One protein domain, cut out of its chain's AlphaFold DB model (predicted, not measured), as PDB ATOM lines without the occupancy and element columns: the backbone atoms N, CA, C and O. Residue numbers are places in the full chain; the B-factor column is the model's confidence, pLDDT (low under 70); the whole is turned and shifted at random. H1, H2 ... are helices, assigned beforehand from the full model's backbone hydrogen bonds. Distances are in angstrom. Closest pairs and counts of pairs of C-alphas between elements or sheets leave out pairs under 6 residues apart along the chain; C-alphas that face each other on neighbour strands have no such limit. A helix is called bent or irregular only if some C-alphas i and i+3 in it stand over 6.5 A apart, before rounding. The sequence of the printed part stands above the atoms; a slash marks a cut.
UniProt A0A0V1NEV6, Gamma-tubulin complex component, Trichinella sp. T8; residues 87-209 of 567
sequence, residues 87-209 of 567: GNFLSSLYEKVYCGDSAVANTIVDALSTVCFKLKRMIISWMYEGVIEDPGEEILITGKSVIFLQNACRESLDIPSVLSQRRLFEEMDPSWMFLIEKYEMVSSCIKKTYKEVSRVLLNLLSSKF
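This is residues 87 to 209 of the 567 residues of the protein "Gamma-tubulin complex component" of Trichinella sp. T8 (UniProt A0A0V1NEV6). Two long helices, H2 and H6, run along a loose rod near each other, with H4 packed on both from one side and H3 packed on H6 from the other, near where H2 ends. H1 folds back on H2 as a hairpin at one end of the rod, and short H5 packs on H2. The printed part has 123 residues and six named helices, H1 to H6 in chain order, with no named strand: all helix. It is loose, with a radius of gyration of the C-alphas of 16.9 A, and spans 58 by 28 by 17 A.

The hub is H2, residues 102 to 129, with a kink of 25 degrees near residue 115. H6, residues 180 to 207, is near it and irregular: C-alphas 181 and 184 are 7.0 A apart. H4, residues 160 to 171, touches H2 (closest C-alphas Ile 124 and Arg 166, 7.2 A) and H6 (Val 162 and Thr 193, 5.9 A), each at a shallow tilt of 24 degrees, opposite ways. H3, residues 144 to 153, touches H6 (closest C-alphas Leu 149 and Leu 201, 7.0 A) and only just touches H2, with 3 pairs of C-alphas within 8 A. H2, H3, H4 and H6 form a bundle, a group of helices set together; of the 5 pairs of helices in the domain that touch and have a tilt, 4 are at a shallow tilt, a mostly aligned packing. H5, residues 174 to 177, touches H2 (closest C-alphas Phe 117 and Pro 174, 5.2 A) and touches H6 only at the corner. H1, residues 87 to 96, forms a helical hairpin with H2 (closest C-alphas Leu 93 and Ile 108, 7.1 A) and is apart from H6. Every O i to N i+4 pair is within hydrogen-bond range in H1, H3 and H4, but 23 of 24 in H2 and 21 of 24 in H6; H5 is too short for such a pair.

H2 measures 38.7 A from C-alpha 102 at (25.391, 58.040, -40.701), and H6 40.9 A to C-alpha 207 at (13.928, 6.403, -60.540). H4 measures 16.6 A, H1 14.7 A, H3 13.7 A and H5 5.9 A.

The C-alphas farthest apart, of Asp 101 and Phe 209, are 58.7 A apart. The printed part has no cut. The link from H2 to H3, residues 130 to 143, is long. Residue 100 and residues 130 to 159 have pLDDT under 70.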
ATOM      1  N   GLY A  87       7.595  40.367 -38.122       70.31
ATOM      2  CA  GLY A  87       7.733  40.671 -39.550       70.31
ATOM      3  C   GLY A  87       7.532  42.155 -39.875       70.31
ATOM      4  O   GLY A  87       8.324  42.737 -40.614       70.31
ATOM      5  N   ASN A  88       6.523  42.793 -39.273       74.31
ATOM      6  CA  ASN A  88       6.255  44.220 -39.477       74.31
ATOM      7  C   ASN A  88       7.335  45.094 -38.821       74.31
ATOM      8  O   ASN A  88       7.737  46.116 -39.379       74.31
ATOM      9  N   PHE A  89       7.852  44.664 -37.668       79.38
ATOM     10  CA  PHE A  89       8.977  45.307 -37.000       79.38
ATOM     11  C   PHE A  89      10.250  45.264 -37.861       79.38
ATOM     12  O   PHE A  89      10.930  46.278 -38.014       79.38
ATOM     13  N   LEU A  90      10.539  44.123 -38.494       77.06
ATOM     14  CA  LEU A  90      11.652  43.975 -39.437       77.06
ATOM     15  C   LEU A  90      11.523  44.889 -40.660       77.06
ATOM     16  O   LEU A  90      12.507  45.512 -41.060       77.06
ATOM     17  N   SER A  91      10.327  44.998 -41.245       81.12
ATOM     18  CA  SER A  91      10.076  45.918 -42.360       81.12
ATOM     19  C   SER A  91      10.254  47.382 -41.949       81.12
ATOM     20  O   SER A  91      10.895  48.138 -42.674       81.12
ATOM     21  N   SER A  92       9.775  47.764 -40.761       79.06
ATOM     22  CA  SER A  92       9.953  49.119 -40.221       79.06
ATOM     23  C   SER A  92      11.428  49.451 -39.959       79.06
ATOM     24  O   SER A  92      11.903  50.525 -40.326       79.06
ATOM     25  N   LEU A  93      12.189  48.507 -39.392       80.31
ATOM     26  CA  LEU A  93      13.637  48.642 -39.215       80.31
ATOM     27  C   LEU A  93      14.366  48.807 -40.551       80.31
ATOM     28  O   LEU A  93      15.268  49.635 -40.652       80.31
ATOM     29  N   TYR A  94      13.975  48.038 -41.570       82.06
ATOM     30  CA  TYR A  94      14.565  48.112 -42.904       82.06
ATOM     31  C   TYR A  94      14.350  49.480 -43.569       82.06
ATOM     32  O   TYR A  94      15.289  50.030 -44.141       82.06
ATOM     33  N   GLU A  95      13.159  50.073 -43.456       80.69
ATOM     34  CA  GLU A  95      12.885  51.416 -43.997       80.69
ATOM     35  C   GLU A  95      13.802  52.486 -43.383       80.69
ATOM     36  O   GLU A  95      14.294  53.372 -44.087       80.69
ATOM     37  N   LYS A  96      14.104  52.360 -42.086       76.31
ATOM     38  CA  LYS A  96      14.961  53.297 -41.350       76.31
ATOM     39  C   LYS A  96      16.460  53.157 -41.659       76.31
ATOM     40  O   LYS A  96      17.225  54.067 -41.339       76.31
ATOM     41  N   VAL A  97      16.896  52.089 -42.339       76.19
ATOM     42  CA  VAL A  97      18.299  51.915 -42.789       76.19
ATOM     43  C   VAL A  97      18.738  53.043 -43.730       76.19
ATOM     44  O   VAL A  97      19.909  53.413 -43.746       76.19
ATOM     45  N   TYR A  98      17.804  53.632 -44.482       73.81
ATOM     46  CA  TYR A  98      18.078  54.698 -45.453       73.81
ATOM     47  C   TYR A  98      17.973  56.115 -44.868       73.81
ATOM     48  O   TYR A  98      17.841  57.089 -45.616       73.81
ATOM     49  N   CYS A  99      18.025  56.259 -43.540       70.62
ATOM     50  CA  CYS A  99      18.069  57.572 -42.904       70.62
ATOM     51  C   CYS A  99      19.363  58.333 -43.267       70.62
ATOM     52  O   CYS A  99      20.430  57.755 -43.459       70.62
ATOM     53  N   GLY A 100      19.274  59.663 -43.378       68.94
ATOM     54  CA  GLY A 100      20.400  60.511 -43.799       68.94
ATOM     55  C   GLY A 100      21.505  60.704 -42.749       68.94
ATOM     56  O   GLY A 100      22.528  61.314 -43.059       68.94
ATOM     57  N   ASP A 101      21.316  60.218 -41.518       79.19
ATOM     58  CA  ASP A 101      22.298  60.306 -40.432       79.19
ATOM     59  C   ASP A 101      23.155  59.031 -40.376       79.19
ATOM     60  O   ASP A 101      22.675  57.947 -40.050       79.19
ATOM     61  N   SER A 102      24.455  59.169 -40.657       77.12
ATOM     62  CA  SER A 102      25.391  58.040 -40.701       77.12
ATOM     63  C   SER A 102      25.552  57.319 -39.358       77.12
ATOM     64  O   SER A 102      25.815  56.117 -39.364       77.12
ATOM     65  N   ALA A 103      25.429  58.009 -38.220       77.62
ATOM     66  CA  ALA A 103      25.582  57.370 -36.912       77.62
ATOM     67  C   ALA A 103      24.370  56.488 -36.592       77.62
ATOM     68  O   ALA A 103      24.524  55.363 -36.116       77.62
ATOM     69  N   VAL A 104      23.178  56.990 -36.913       77.94
ATOM     70  CA  VAL A 104      21.906  56.278 -36.761       77.94
ATOM     71  C   VAL A 104      21.844  55.086 -37.715       77.94
ATOM     72  O   VAL A 104      21.610  53.960 -37.271       77.94
ATOM     73  N   ALA A 105      22.167  55.300 -38.992       77.94
ATOM     74  CA  ALA A 105      22.203  54.243 -39.996       77.94
ATOM     75  C   ALA A 105      23.126  53.088 -39.578       77.94
ATOM     76  O   ALA A 105      22.714  51.934 -39.642       77.94
ATOM     77  N   ASN A 106      24.327  53.377 -39.054       81.50
ATOM     78  CA  ASN A 106      25.247  52.341 -38.569       81.50
ATOM     79  C   ASN A 106      24.651  51.528 -37.408       81.50
ATOM     80  O   ASN A 106      24.710  50.302 -37.431       81.50
ATOM     81  N   THR A 107      24.014  52.181 -36.427       80.69
ATOM     82  CA  THR A 107      23.378  51.457 -35.311       80.69
ATOM     83  C   THR A 107      22.203  50.583 -35.746       80.69
ATOM     84  O   THR A 107      22.028  49.481 -35.224       80.69
ATOM     85  N   ILE A 108      21.418  51.037 -36.728       81.12
ATOM     86  CA  ILE A 108      20.307  50.261 -37.288       81.12
ATOM     87  C   ILE A 108      20.845  49.086 -38.105       81.12
ATOM     88  O   ILE A 108      20.328  47.980 -37.982       81.12
ATOM     89  N   VAL A 109      21.908  49.288 -38.886       83.50
ATOM     90  CA  VAL A 109      22.588  48.225 -39.639       83.50
ATOM     91  C   VAL A 109      23.143  47.153 -38.698       83.50
ATOM     92  O   VAL A 109      22.969  45.968 -38.984       83.50
ATOM     93  N   ASP A 110      23.739  47.525 -37.564       82.75
ATOM     94  CA  ASP A 110      24.235  46.575 -36.556       82.75
ATOM     95  C   ASP A 110      23.089  45.784 -35.897       82.75
ATOM     96  O   ASP A 110      23.156  44.554 -35.754       82.75
ATOM     97  N   ALA A 111      21.998  46.472 -35.540       81.38
ATOM     98  CA  ALA A 111      20.802  45.844 -34.986       81.38
ATOM     99  C   ALA A 111      20.163  44.873 -35.993       81.38
ATOM    100  O   ALA A 111      19.916  43.708 -35.669       81.38
ATOM    101  N   LEU A 112      19.973  45.313 -37.237       83.56
ATOM    102  CA  LEU A 112      19.397  44.516 -38.315       83.56
ATOM    103  C   LEU A 112      20.295  43.323 -38.663       83.56
ATOM    104  O   LEU A 112      19.796  42.213 -38.820       83.56
ATOM    105  N   SER A 113      21.617  43.499 -38.677       85.25
ATOM    106  CA  SER A 113      22.579  42.404 -38.880       85.25
ATOM    107  C   SER A 113      22.475  41.343 -37.787       85.25
ATOM    108  O   SER A 113      22.538  40.146 -38.076       85.25
ATOM    109  N   THR A 114      22.238  41.754 -36.539       83.25
ATOM    110  CA  THR A 114      22.030  40.831 -35.413       83.25
ATOM    111  C   THR A 114      20.740  40.021 -35.570       83.25
ATOM    112  O   THR A 114      20.729  38.814 -35.305       83.25
ATOM    113  N   VAL A 115      19.653  40.645 -36.035       81.62
ATOM    114  CA  VAL A 115      18.383  39.942 -36.283       81.62
ATOM    115  C   VAL A 115      18.488  39.035 -37.513       81.62
ATOM    116  O   VAL A 115      18.133  37.856 -37.443       81.62
ATOM    117  N   CYS A 116      19.065  39.528 -38.609       82.88
ATOM    118  CA  CYS A 116      19.317  38.750 -39.820       82.88
ATOM    119  C   CYS A 116      20.252  37.567 -39.569       82.88
ATOM    120  O   CYS A 116      20.062  36.522 -40.176       82.88
ATOM    121  N   PHE A 117      21.202  37.657 -38.633       83.38
ATOM    122  CA  PHE A 117      22.016  36.506 -38.233       83.38
ATOM    123  C   PHE A 117      21.158  35.367 -37.662       83.38
ATOM    124  O   PHE A 117      21.365  34.201 -38.006       83.38
ATOM    125  N   LYS A 118      20.160  35.688 -36.826       81.19
ATOM    126  CA  LYS A 118      19.217  34.691 -36.299       81.19
ATOM    127  C   LYS A 118      18.335  34.119 -37.410       81.19
ATOM    128  O   LYS A 118      18.260  32.900 -37.539       81.19
ATOM    129  N   LEU A 119      17.759  34.975 -38.258       79.25
ATOM    130  CA  LEU A 119      16.938  34.550 -39.401       79.25
ATOM    131  C   LEU A 119      17.718  33.656 -40.367       79.25
ATOM    132  O   LEU A 119      17.228  32.612 -40.787       79.25
ATOM    133  N   LYS A 120      18.965  34.014 -40.673       83.00
ATOM    134  CA  LYS A 120      19.872  33.225 -41.504       83.00
ATOM    135  C   LYS A 120      20.056  31.814 -40.949       83.00
ATOM    136  O   LYS A 120      19.960  30.851 -41.704       83.00
ATOM    137  N   ARG A 121      20.297  31.677 -39.638       81.69
ATOM    138  CA  ARG A 121      20.426  30.361 -38.987       81.69
ATOM    139  C   ARG A 121      19.146  29.537 -39.111       81.69
ATOM    140  O   ARG A 121      19.238  28.349 -39.404       81.69
ATOM    141  N   MET A 122      17.983  30.165 -38.945       77.69
ATOM    142  CA  MET A 122      16.690  29.497 -39.129       77.69
ATOM    143  C   MET A 122      16.495  29.036 -40.578       77.69
ATOM    144  O   MET A 122      16.131  27.887 -40.802       77.69
ATOM    145  N   ILE A 123      16.809  29.884 -41.564       78.56
ATOM    146  CA  ILE A 123      16.728  29.536 -42.992       78.56
ATOM    147  C   ILE A 123      17.672  28.374 -43.325       78.56
ATOM    148  O   ILE A 123      17.278  27.464 -44.050       78.56
ATOM    149  N   ILE A 124      18.898  28.367 -42.788       78.81
ATOM    150  CA  ILE A 124      19.853  27.265 -42.976       78.81
ATOM    151  C   ILE A 124      19.287  25.960 -42.407       78.81
ATOM    152  O   ILE A 124      19.237  24.959 -43.121       78.81
ATOM    153  N   SER A 125      18.837  25.961 -41.151       77.88
ATOM    154  CA  SER A 125      18.282  24.747 -40.538       77.88
ATOM    155  C   SER A 125      17.049  24.258 -41.308       77.88
ATOM    156  O   SER A 125      16.937  23.083 -41.645       77.88
ATOM    157  N   TRP A 126      16.194  25.169 -41.761       75.62
ATOM    158  CA  TRP A 126      15.012  24.798 -42.525       75.62
ATOM    159  C   TRP A 126      15.322  24.235 -43.920       75.62
ATOM    160  O   TRP A 126      14.802  23.186 -44.296       75.62
ATOM    161  N   MET A 127      16.196  24.891 -44.687       72.69
ATOM    162  CA  MET A 127      16.516  24.493 -46.065       72.69
ATOM    163  C   MET A 127      17.379  23.234 -46.162       72.69
ATOM    164  O   MET A 127      17.322  22.544 -47.178       72.69
ATOM    165  N   TYR A 128      18.210  22.961 -45.158       73.25
ATOM    166  CA  TYR A 128      19.182  21.867 -45.221       73.25
ATOM    167  C   TYR A 128      18.880  20.736 -44.240       73.25
ATOM    168  O   TYR A 128      19.282  19.601 -44.488       73.25
ATOM    169  N   GLU A 129      18.173  21.020 -43.147       70.88
ATOM    170  CA  GLU A 129      17.878  20.053 -42.085       70.88
ATOM    171  C   GLU A 129      16.377  19.777 -41.963       70.88
ATOM    172  O   GLU A 129      16.013  18.814 -41.299       70.88
ATOM    173  N   GLY A 130      15.506  20.553 -42.624       68.06
ATOM    174  CA  GLY A 130      14.054  20.350 -42.580       68.06
ATOM    175  C   GLY A 130      13.426  20.660 -41.217       68.06
ATOM    176  O   GLY A 130      12.275  20.297 -40.982       68.06
ATOM    177  N   VAL A 131      14.162  21.333 -40.324       67.56
ATOM    178  CA  VAL A 131      13.721  21.706 -38.973       67.56
ATOM    179  C   VAL A 131      13.501  23.219 -38.915       67.56
ATOM    180  O   VAL A 131      14.369  23.988 -39.323       67.56
ATOM    181  N   ILE A 132      12.343  23.654 -38.407       66.06
ATOM    182  CA  ILE A 132      12.134  25.046 -37.981       66.06
ATOM    183  C   ILE A 132      12.047  25.064 -36.461       66.06
ATOM    184  O   ILE A 132      11.142  24.467 -35.884       66.06
ATOM    185  N   GLU A 133      12.948  25.796 -35.820       61.59
ATOM    186  CA  GLU A 133      12.765  26.243 -34.441       61.59
ATOM    187  C   GLU A 133      12.143  27.644 -34.464       61.59
ATOM    188  O   GLU A 133      12.857  28.635 -34.331       61.59
ATOM    189  N   ASP A 134      10.828  27.740 -34.694       60.31
ATOM    190  CA  ASP A 134      10.081  29.008 -34.674       60.31
ATOM    191  C   ASP A 134       9.224  29.108 -33.401       60.31
ATOM    192  O   ASP A 134       8.065  28.691 -33.398       60.31
ATOM    193  N   PRO A 135       9.774  29.640 -32.294       56.00
ATOM    194  CA  PRO A 135       9.031  29.807 -31.049       56.00
ATOM    195  C   PRO A 135       7.897  30.849 -31.132       56.00
ATOM    196  O   PRO A 135       7.157  30.976 -30.160       56.00
ATOM    197  N   GLY A 136       7.774  31.601 -32.238       52.03
ATOM    198  CA  GLY A 136       6.755  32.636 -32.440       52.03
ATOM    199  C   GLY A 136       5.632  32.279 -33.422       52.03
ATOM    200  O   GLY A 136       4.685  33.049 -33.510       52.03
ATOM    201  N   GLU A 137       5.708  31.146 -34.135       52.72
ATOM    202  CA  GLU A 137       4.761  30.730 -35.196       52.72
ATOM    203  C   GLU A 137       4.545  31.767 -36.328       52.72
ATOM    204  O   GLU A 137       3.488  31.804 -36.962       52.72
ATOM    205  N   GLU A 138       5.531  32.617 -36.620       53.62
ATOM    206  CA  GLU A 138       5.396  33.724 -37.582       53.62
ATOM    207  C   GLU A 138       6.064  33.463 -38.951       53.62
ATOM    208  O   GLU A 138       5.907  34.273 -39.872       53.62
ATOM    209  N   ILE A 139       6.777  32.344 -39.153       52.62
ATOM    210  CA  ILE A 139       7.512  32.079 -40.406       52.62
ATOM    211  C   ILE A 139       6.759  31.149 -41.377       52.62
ATOM    212  O   ILE A 139       6.423  29.999 -41.097       52.62
ATOM    213  N   LEU A 140       6.568  31.655 -42.602       53.22
ATOM    214  CA  LEU A 140       5.867  31.011 -43.718       53.22
ATOM    215  C   LEU A 140       6.668  29.873 -44.395       53.22
ATOM    216  O   LEU A 140       7.615  30.082 -45.151       53.22
ATOM    217  N   ILE A 141       6.203  28.648 -44.143       50.84
ATOM    218  CA  ILE A 141       6.096  27.461 -45.016       50.84
ATOM    219  C   ILE A 141       6.900  27.493 -46.343       50.84
ATOM    220  O   ILE A 141       6.325  27.702 -47.407       50.84
ATOM    221  N   THR A 142       8.200  27.156 -46.324       51.34
ATOM    222  CA  THR A 142       8.930  26.729 -47.552       51.34
ATOM    223  C   THR A 142      10.058  25.710 -47.294       51.34
ATOM    224  O   THR A 142      11.232  26.046 -47.380       51.34
ATOM    225  N   GLY A 143       9.729  24.473 -46.907       57.22
ATOM    226  CA  GLY A 143      10.713  23.387 -46.659       57.22
ATOM    227  C   GLY A 143      10.130  21.978 -46.798       57.22
ATOM    228  O   GLY A 143      10.741  20.980 -46.417       57.22
ATOM    229  N   LYS A 144       8.936  21.889 -47.396       65.19
ATOM    230  CA  LYS A 144       8.170  20.648 -47.564       65.19
ATOM    231  C   LYS A 144       8.952  19.575 -48.325       65.19
ATOM    232  O   LYS A 144       8.892  18.408 -47.955       65.19
ATOM    233  N   SER A 145       9.727  19.969 -49.336       64.81
ATOM    234  CA  SER A 145      10.518  19.051 -50.164       64.81
ATOM    235  C   SER A 145      11.627  18.343 -49.378       64.81
ATOM    236  O   SER A 145      11.896  17.171 -49.622       64.81
ATOM    237  N   VAL A 146      12.246  19.022 -48.406       65.25
ATOM    238  CA  VAL A 146      13.311  18.449 -47.560       65.25
ATOM    239  C   VAL A 146      12.716  17.492 -46.532       65.25
ATOM    240  O   VAL A 146      13.211  16.377 -46.383       65.25
ATOM    241  N   ILE A 147      11.596  17.877 -45.910       69.88
ATOM    242  CA  ILE A 147      10.827  17.003 -45.012       69.88
ATOM    243  C   ILE A 147      10.393  15.732 -45.744       69.88
ATOM    244  O   ILE A 147      10.523  14.628 -45.216       69.88
ATOM    245  N   PHE A 148       9.892  15.877 -46.972       68.00
ATOM    246  CA  PHE A 148       9.488  14.743 -47.788       68.00
ATOM    247  C   PHE A 148      10.665  13.796 -48.046       68.00
ATOM    248  O   PHE A 148      10.536  12.596 -47.828       68.00
ATOM    249  N   LEU A 149      11.831  14.319 -48.434       67.62
ATOM    250  CA  LEU A 149      13.027  13.505 -48.666       67.62
ATOM    251  C   LEU A 149      13.495  12.775 -47.399       67.62
ATOM    252  O   LEU A 149      13.814  11.588 -47.461       67.62
ATOM    253  N   GLN A 150      13.491  13.444 -46.247       69.00
ATOM    254  CA  GLN A 150      13.898  12.839 -44.976       69.00
ATOM    255  C   GLN A 150      12.929  11.742 -44.516       69.00
ATOM    256  O   GLN A 150      13.367  10.661 -44.110       69.00
ATOM    257  N   ASN A 151      11.620  11.982 -44.631       68.69
ATOM    258  CA  ASN A 151      10.592  11.038 -44.195       68.69
ATOM    259  C   ASN A 151      10.420   9.857 -45.162       68.69
ATOM    260  O   ASN A 151      10.288   8.719 -44.709       68.69
ATOM    261  N   ALA A 152      10.429  10.110 -46.475       61.81
ATOM    262  CA  ALA A 152      10.180   9.093 -47.496       61.81
ATOM    263  C   ALA A 152      11.427   8.260 -47.825       61.81
ATOM    264  O   ALA A 152      11.316   7.056 -48.046       61.81
ATOM    265  N   CYS A 153      12.625   8.859 -47.845       60.62
ATOM    266  CA  CYS A 153      13.840   8.144 -48.252       60.62
ATOM    267  C   CYS A 153      14.688   7.627 -47.085       60.62
ATOM    268  O   CYS A 153      15.524   6.761 -47.333       60.62
ATOM    269  N   ARG A 154      14.509   8.131 -45.848       61.59
ATOM    270  CA  ARG A 154      15.363   7.846 -44.667       61.59
ATOM    271  C   ARG A 154      16.880   7.984 -44.914       61.59
ATOM    272  O   ARG A 154      17.682   7.503 -44.118       61.59
ATOM    273  N   GLU A 155      17.279   8.628 -46.007       55.88
ATOM    274  CA  GLU A 155      18.665   8.833 -46.426       55.88
ATOM    275  C   GLU A 155      19.056  10.291 -46.148       55.88
ATOM    276  O   GLU A 155      18.289  11.211 -46.437       55.88
ATOM    277  N   SER A 156      20.251  10.500 -45.581       54.59
ATOM    278  CA  SER A 156      20.845  11.837 -45.457       54.59
ATOM    279  C   SER A 156      21.039  12.422 -46.853       54.59
ATOM    280  O   SER A 156      21.624  11.777 -47.725       54.59
ATOM    281  N   LEU A 157      20.561  13.646 -47.067       57.66
ATOM    282  CA  LEU A 157      20.792  14.421 -48.284       57.66
ATOM    283  C   LEU A 157      22.252  14.900 -48.351       57.66
ATOM    284  O   LEU A 157      22.535  16.095 -48.293       57.66
ATOM    285  N   ASP A 158      23.192  13.976 -48.530       62.50
ATOM    286  CA  ASP A 158      24.612  14.284 -48.740       62.50
ATOM    287  C   ASP A 158      24.858  14.681 -50.206       62.50
ATOM    288  O   ASP A 158      25.669  14.087 -50.917       62.50
ATOM    289  N   ILE A 159      24.127  15.684 -50.701       68.94
ATOM    290  CA  ILE A 159      24.324  16.203 -52.056       68.94
ATOM    291  C   ILE A 159      25.490  17.212 -52.016       68.94
ATOM    292  O   ILE A 159      25.348  18.282 -51.414       68.94
ATOM    293  N   PRO A 160      26.628  16.962 -52.698       72.25
ATOM    294  CA  PRO A 160      27.806  17.830 -52.609       72.25
ATOM    295  C   PRO A 160      27.554  19.278 -53.054       72.25
ATOM    296  O   PRO A 160      28.121  20.212 -52.486       72.25
ATOM    297  N   SER A 161      26.687  19.485 -54.051       71.25
ATOM    298  CA  SER A 161      26.290  20.814 -54.538       71.25
ATOM    299  C   SER A 161      25.498  21.595 -53.484       71.25
ATOM    300  O   SER A 161      25.804  22.760 -53.239       71.25
ATOM    301  N   VAL A 162      24.549  20.945 -52.806       71.31
ATOM    302  CA  VAL A 162      23.739  21.523 -51.719       71.31
ATOM    303  C   VAL A 162      24.609  21.839 -50.500       71.31
ATOM    304  O   VAL A 162      24.523  22.939 -49.963       71.31
ATOM    305  N   LEU A 163      25.524  20.939 -50.122       76.06
ATOM    306  CA  LEU A 163      26.489  21.169 -49.039       76.06
ATOM    307  C   LEU A 163      27.452  22.325 -49.346       76.06
ATOM    308  O   LEU A 163      27.807  23.095 -48.457       76.06
ATOM    309  N   SER A 164      27.853  22.482 -50.610       75.81
ATOM    310  CA  SER A 164      28.682  23.613 -51.042       75.81
ATOM    311  C   SER A 164      27.914  24.934 -50.952       75.81
ATOM    312  O   SER A 164      28.466  25.924 -50.481       75.81
ATOM    313  N   GLN A 165      26.634  24.953 -51.349       75.56
ATOM    314  CA  GLN A 165      25.777  26.132 -51.176       75.56
ATOM    315  C   GLN A 165      25.522  26.445 -49.697       75.56
ATOM    316  O   GLN A 165      25.556  27.615 -49.330       75.56
ATOM    317  N   ARG A 166      25.364  25.428 -48.837       79.94
ATOM    318  CA  ARG A 166      25.236  25.605 -47.383       79.94
ATOM    319  C   ARG A 166      26.443  26.332 -46.797       79.94
ATOM    320  O   ARG A 166      26.258  27.314 -46.090       79.94
ATOM    321  N   ARG A 167      27.663  25.896 -47.132       81.19
ATOM    322  CA  ARG A 167      28.906  26.543 -46.668       81.19
ATOM    323  C   ARG A 167      29.012  27.986 -47.145       81.19
ATOM    324  O   ARG A 167      29.299  28.868 -46.348       81.19
ATOM    325  N   LEU A 168      28.708  28.233 -48.423       80.69
ATOM    326  CA  LEU A 168      28.677  29.592 -48.967       80.69
ATOM    327  C   LEU A 168      27.670  30.460 -48.214       80.69
ATOM    328  O   LEU A 168      28.000  31.576 -47.831       80.69
ATOM    329  N   PHE A 169      26.467  29.943 -47.955       79.38
ATOM    330  CA  PHE A 169      25.461  30.687 -47.216       79.38
ATOM    331  C   PHE A 169      25.910  30.926 -45.769       79.38
ATOM    332  O   PHE A 169      25.819  32.056 -45.311       79.38
ATOM    333  N   GLU A 170      26.490  29.941 -45.077       83.50
ATOM    334  CA  GLU A 170      27.073  30.073 -43.729       83.50
ATOM    335  C   GLU A 170      28.193  31.130 -43.652       83.50
ATOM    336  O   GLU A 170      28.214  31.903 -42.693       83.50
ATOM    337  N   GLU A 171      29.037  31.249 -44.679       83.75
ATOM    338  CA  GLU A 171      30.138  32.225 -44.765       83.75
ATOM    339  C   GLU A 171      29.687  33.658 -45.117       83.75
ATOM    340  O   GLU A 171      30.424  34.611 -44.863       83.75
ATOM    341  N   MET A 172      28.484  33.849 -45.675       82.62
ATOM    342  CA  MET A 172      27.977  35.180 -46.050       82.62
ATOM    343  C   MET A 172      27.694  36.069 -44.834       82.62
ATOM    344  O   MET A 172      27.093  35.633 -43.852       82.62
ATOM    345  N   ASP A 173      28.051  37.349 -44.913       80.06
ATOM    346  CA  ASP A 173      27.746  38.286 -43.833       80.06
ATOM    347  C   ASP A 173      26.220  38.529 -43.723       80.06
ATOM    348  O   ASP A 173      25.561  38.696 -44.756       80.06
ATOM    349  N   PRO A 174      25.633  38.563 -42.508       80.88
ATOM    350  CA  PRO A 174      24.199  38.794 -42.316       80.88
ATOM    351  C   PRO A 174      23.676  40.075 -42.971       80.88
ATOM    352  O   PRO A 174      22.515  40.109 -43.381       80.88
ATOM    353  N   SER A 175      24.526  41.098 -43.136       77.50
ATOM    354  CA  SER A 175      24.146  42.347 -43.804       77.50
ATOM    355  C   SER A 175      23.704  42.150 -45.256       77.50
ATOM    356  O   SER A 175      22.917  42.929 -45.792       77.50
ATOM    357  N   TRP A 176      24.135  41.067 -45.910       81.38
ATOM    358  CA  TRP A 176      23.813  40.805 -47.313       81.38
ATOM    359  C   TRP A 176      22.351  40.389 -47.521       81.38
ATOM    360  O   TRP A 176      21.886  40.380 -48.658       81.38
ATOM    361  N   MET A 177      21.616  40.062 -46.452       78.00
ATOM    362  CA  MET A 177      20.186  39.745 -46.527       78.00
ATOM    363  C   MET A 177      19.307  40.976 -46.764       78.00
ATOM    364  O   MET A 177      18.215  40.820 -47.303       78.00
ATOM    365  N   PHE A 178      19.765  42.173 -46.383       78.69
ATOM    366  CA  PHE A 178      18.991  43.412 -46.513       78.69
ATOM    367  C   PHE A 178      19.666  44.472 -47.390       78.69
ATOM    368  O   PHE A 178      18.992  45.346 -47.921       78.69
ATOM    369  N   LEU A 179      20.982  44.416 -47.606       79.12
ATOM    370  CA  LEU A 179      21.642  45.346 -48.522       79.12
ATOM    371  C   LEU A 179      21.225  45.073 -49.978       79.12
ATOM    372  O   LEU A 179      21.552  44.016 -50.522       79.12
ATOM    373  N   ILE A 180      20.573  46.048 -50.628       72.06
ATOM    374  CA  ILE A 180      20.069  45.956 -52.020       72.06
ATOM    375  C   ILE A 180      21.139  45.434 -52.989       72.06
ATOM    376  O   ILE A 180      20.861  44.551 -53.795       72.06
ATOM    377  N   GLU A 181      22.377  45.922 -52.879       73.38
ATOM    378  CA  GLU A 181      23.488  45.537 -53.764       73.38
ATOM    379  C   GLU A 181      23.899  44.061 -53.636       73.38
ATOM    380  O   GLU A 181      24.494  43.498 -54.552       73.38
ATOM    381  N   LYS A 182      23.620  43.428 -52.489       76.88
ATOM    382  CA  LYS A 182      24.117  42.085 -52.143       76.88
ATOM    383  C   LYS A 182      23.009  41.045 -51.983       76.88
ATOM    384  O   LYS A 182      23.301  39.847 -52.031       76.88
ATOM    385  N   TYR A 183      21.750  41.475 -51.884       76.75
ATOM    386  CA  TYR A 183      20.581  40.600 -51.795       76.75
ATOM    387  C   TYR A 183      20.469  39.639 -52.990       76.75
ATOM    388  O   TYR A 183      20.083  38.479 -52.822       76.75
ATOM    389  N   GLU A 184      20.873  40.067 -54.192       78.12
ATOM    390  CA  GLU A 184      20.863  39.200 -55.378       78.12
ATOM    391  C   GLU A 184      21.699  37.926 -55.185       78.12
ATOM    392  O   GLU A 184      21.308  36.852 -55.650       78.12
ATOM    393  N   MET A 185      22.810  38.006 -54.441       78.94
ATOM    394  CA  MET A 185      23.668  36.854 -54.153       78.94
ATOM    395  C   MET A 185      22.980  35.858 -53.215       78.94
ATOM    396  O   MET A 185      23.033  34.650 -53.460       78.94
ATOM    397  N   VAL A 186      22.280  36.356 -52.188       77.94
ATOM    398  CA  VAL A 186      21.479  35.532 -51.265       77.94
ATOM    399  C   VAL A 186      20.334  34.858 -52.020       77.94
ATOM    400  O   VAL A 186      20.194  33.636 -51.977       77.94
ATOM    401  N   SER A 187      19.568  35.630 -52.797       75.81
ATOM    402  CA  SER A 187      18.461  35.111 -53.607       75.81
ATOM    403  C   SER A 187      18.934  34.055 -54.614       75.81
ATOM    404  O   SER A 187      18.295  33.016 -54.782       75.81
ATOM    405  N   SER A 188      20.086  34.277 -55.252       80.38
ATOM    406  CA  SER A 188      20.699  33.323 -56.183       80.38
ATOM    407  C   SER A 188      21.114  32.022 -55.491       80.38
ATOM    408  O   SER A 188      20.859  30.943 -56.030       80.38
ATOM    409  N   CYS A 189      21.699  32.094 -54.291       78.88
ATOM    410  CA  CYS A 189      22.072  30.915 -53.504       78.88
ATOM    411  C   CYS A 189      20.841  30.076 -53.113       78.88
ATOM    412  O   CYS A 189      20.826  28.858 -53.323       78.88
ATOM    413  N   ILE A 190      19.772  30.732 -52.651       79.69
ATOM    414  CA  ILE A 190      18.511  30.069 -52.294       79.69
ATOM    415  C   ILE A 190      17.881  29.419 -53.533       79.69
ATOM    416  O   ILE A 190      17.581  28.226 -53.511       79.69
ATOM    417  N   LYS A 191      17.756  30.150 -54.649       78.50
ATOM    418  CA  LYS A 191      17.190  29.623 -55.907       78.50
ATOM    419  C   LYS A 191      17.977  28.428 -56.449       78.50
ATOM    420  O   LYS A 191      17.374  27.464 -56.917       78.50
ATOM    421  N   LYS A 192      19.314  28.469 -56.389       79.00
ATOM    422  CA  LYS A 192      20.175  27.347 -56.806       79.00
ATOM    423  C   LYS A 192      19.971  26.125 -55.918       79.00
ATOM    424  O   LYS A 192      19.845  25.024 -56.444       79.00
ATOM    425  N   THR A 193      19.906  26.329 -54.603       78.25
ATOM    426  CA  THR A 193      19.660  25.250 -53.641       78.25
ATOM    427  C   THR A 193      18.288  24.622 -53.868       78.25
ATOM    428  O   THR A 193      18.205  23.408 -54.017       78.25
ATOM    429  N   TYR A 194      17.236  25.437 -53.997       79.06
ATOM    430  CA  TYR A 194      15.884  24.968 -54.308       79.06
ATOM    431  C   TYR A 194      15.854  24.129 -55.585       79.06
ATOM    432  O   TYR A 194      15.409  22.986 -55.563       79.06
ATOM    433  N   LYS A 195      16.401  24.659 -56.688       79.88
ATOM    434  CA  LYS A 195      16.418  23.965 -57.982       79.88
ATOM    435  C   LYS A 195      17.130  22.616 -57.901       79.88
ATOM    436  O   LYS A 195      16.690  21.651 -58.516       79.88
ATOM    437  N   GLU A 196      18.229  22.552 -57.159       79.19
ATOM    438  CA  GLU A 196      19.001  21.325 -57.011       79.19
ATOM    439  C   GLU A 196      18.287  20.290 -56.133       79.19
ATOM    440  O   GLU A 196      18.230  19.118 -56.505       79.19
ATOM    441  N   VAL A 197      17.686  20.716 -55.018       78.25
ATOM    442  CA  VAL A 197      16.880  19.845 -54.148       78.25
ATOM    443  C   VAL A 197      15.661  19.312 -54.902       78.25
ATOM    444  O   VAL A 197      15.434  18.103 -54.896       78.25
ATOM    445  N   SER A 198      14.925  20.169 -55.614       82.00
ATOM    446  CA  SER A 198      13.774  19.760 -56.431       82.00
ATOM    447  C   SER A 198      14.180  18.798 -57.546       82.00
ATOM    448  O   SER A 198      13.522  17.781 -57.747       82.00
ATOM    449  N   ARG A 199      15.319  19.033 -58.214       83.69
ATOM    450  CA  ARG A 199      15.857  18.113 -59.229       83.69
ATOM    451  C   ARG A 199      16.173  16.738 -58.643       83.69
ATOM    452  O   ARG A 199      15.857  15.725 -59.262       83.69
ATOM    453  N   VAL A 200      16.816  16.682 -57.475       82.00
ATOM    454  CA  VAL A 200      17.117  15.404 -56.813       82.00
ATOM    455  C   VAL A 200      15.834  14.705 -56.374       82.00
ATOM    456  O   VAL A 200      15.702  13.507 -56.610       82.00
ATOM    457  N   LEU A 201      14.868  15.443 -55.828       82.00
ATOM    458  CA  LEU A 201      13.558  14.912 -55.462       82.00
ATOM    459  C   LEU A 201      12.825  14.299 -56.659       82.00
ATOM    460  O   LEU A 201      12.427  13.138 -56.592       82.00
ATOM    461  N   LEU A 202      12.697  15.030 -57.766       84.19
ATOM    462  CA  LEU A 202      12.038  14.529 -58.974       84.19
ATOM    463  C   LEU A 202      12.765  13.310 -59.555       84.19
ATOM    464  O   LEU A 202      12.125  12.331 -59.937       84.19
ATOM    465  N   ASN A 203      14.101  13.314 -59.543       84.88
ATOM    466  CA  ASN A 203      14.884  12.157 -59.968       84.88
ATOM    467  C   ASN A 203      14.649  10.938 -59.070       84.88
ATOM    468  O   ASN A 203      14.556   9.826 -59.585       84.88
ATOM    469  N   LEU A 204      14.531  11.111 -57.751       84.19
ATOM    470  CA  LEU A 204      14.220  10.020 -56.821       84.19
ATOM    471  C   LEU A 204      12.796   9.491 -57.027       84.19
ATOM    472  O   LEU A 204      12.596   8.278 -57.077       84.19
ATOM    473  N   LEU A 205      11.822  10.385 -57.207       83.00
ATOM    474  CA  LEU A 205      10.434  10.031 -57.511       83.00
ATOM    475  C   LEU A 205      10.309   9.245 -58.820       83.00
ATOM    476  O   LEU A 205       9.569   8.265 -58.884       83.00
ATOM    477  N   SER A 206      11.060   9.635 -59.850       85.12
ATOM    478  CA  SER A 206      11.076   8.936 -61.135       85.12
ATOM    479  C   SER A 206      11.844   7.611 -61.064       85.12
ATOM    480  O   SER A 206      11.313   6.590 -61.475       85.12
ATOM    481  N   SER A 207      13.055   7.590 -60.498       84.38
ATOM    482  CA  SER A 207      13.928   6.403 -60.540       84.38
ATOM    483  C   SER A 207      13.642   5.366 -59.449       84.38
ATOM    484  O   SER A 207      13.506   4.181 -59.747       84.38
ATOM    485  N   LYS A 208      13.563   5.786 -58.178       83.44
ATOM    486  CA  LYS A 208      13.404   4.885 -57.023       83.44
ATOM    487  C   LYS A 208      11.941   4.502 -56.842       83.44
ATOM    488  O   LYS A 208      11.631   3.324 -56.686       83.44
ATOM    489  N   PHE A 209      11.052   5.492 -56.898       82.94
ATOM    490  CA  PHE A 209       9.627   5.293 -56.634       82.94
ATOM    491  C   PHE A 209       8.782   5.064 -57.889       82.94
ATOM    492  O   PHE A 209       7.633   4.668 -57.753       82.94
TER     493      PHE A 209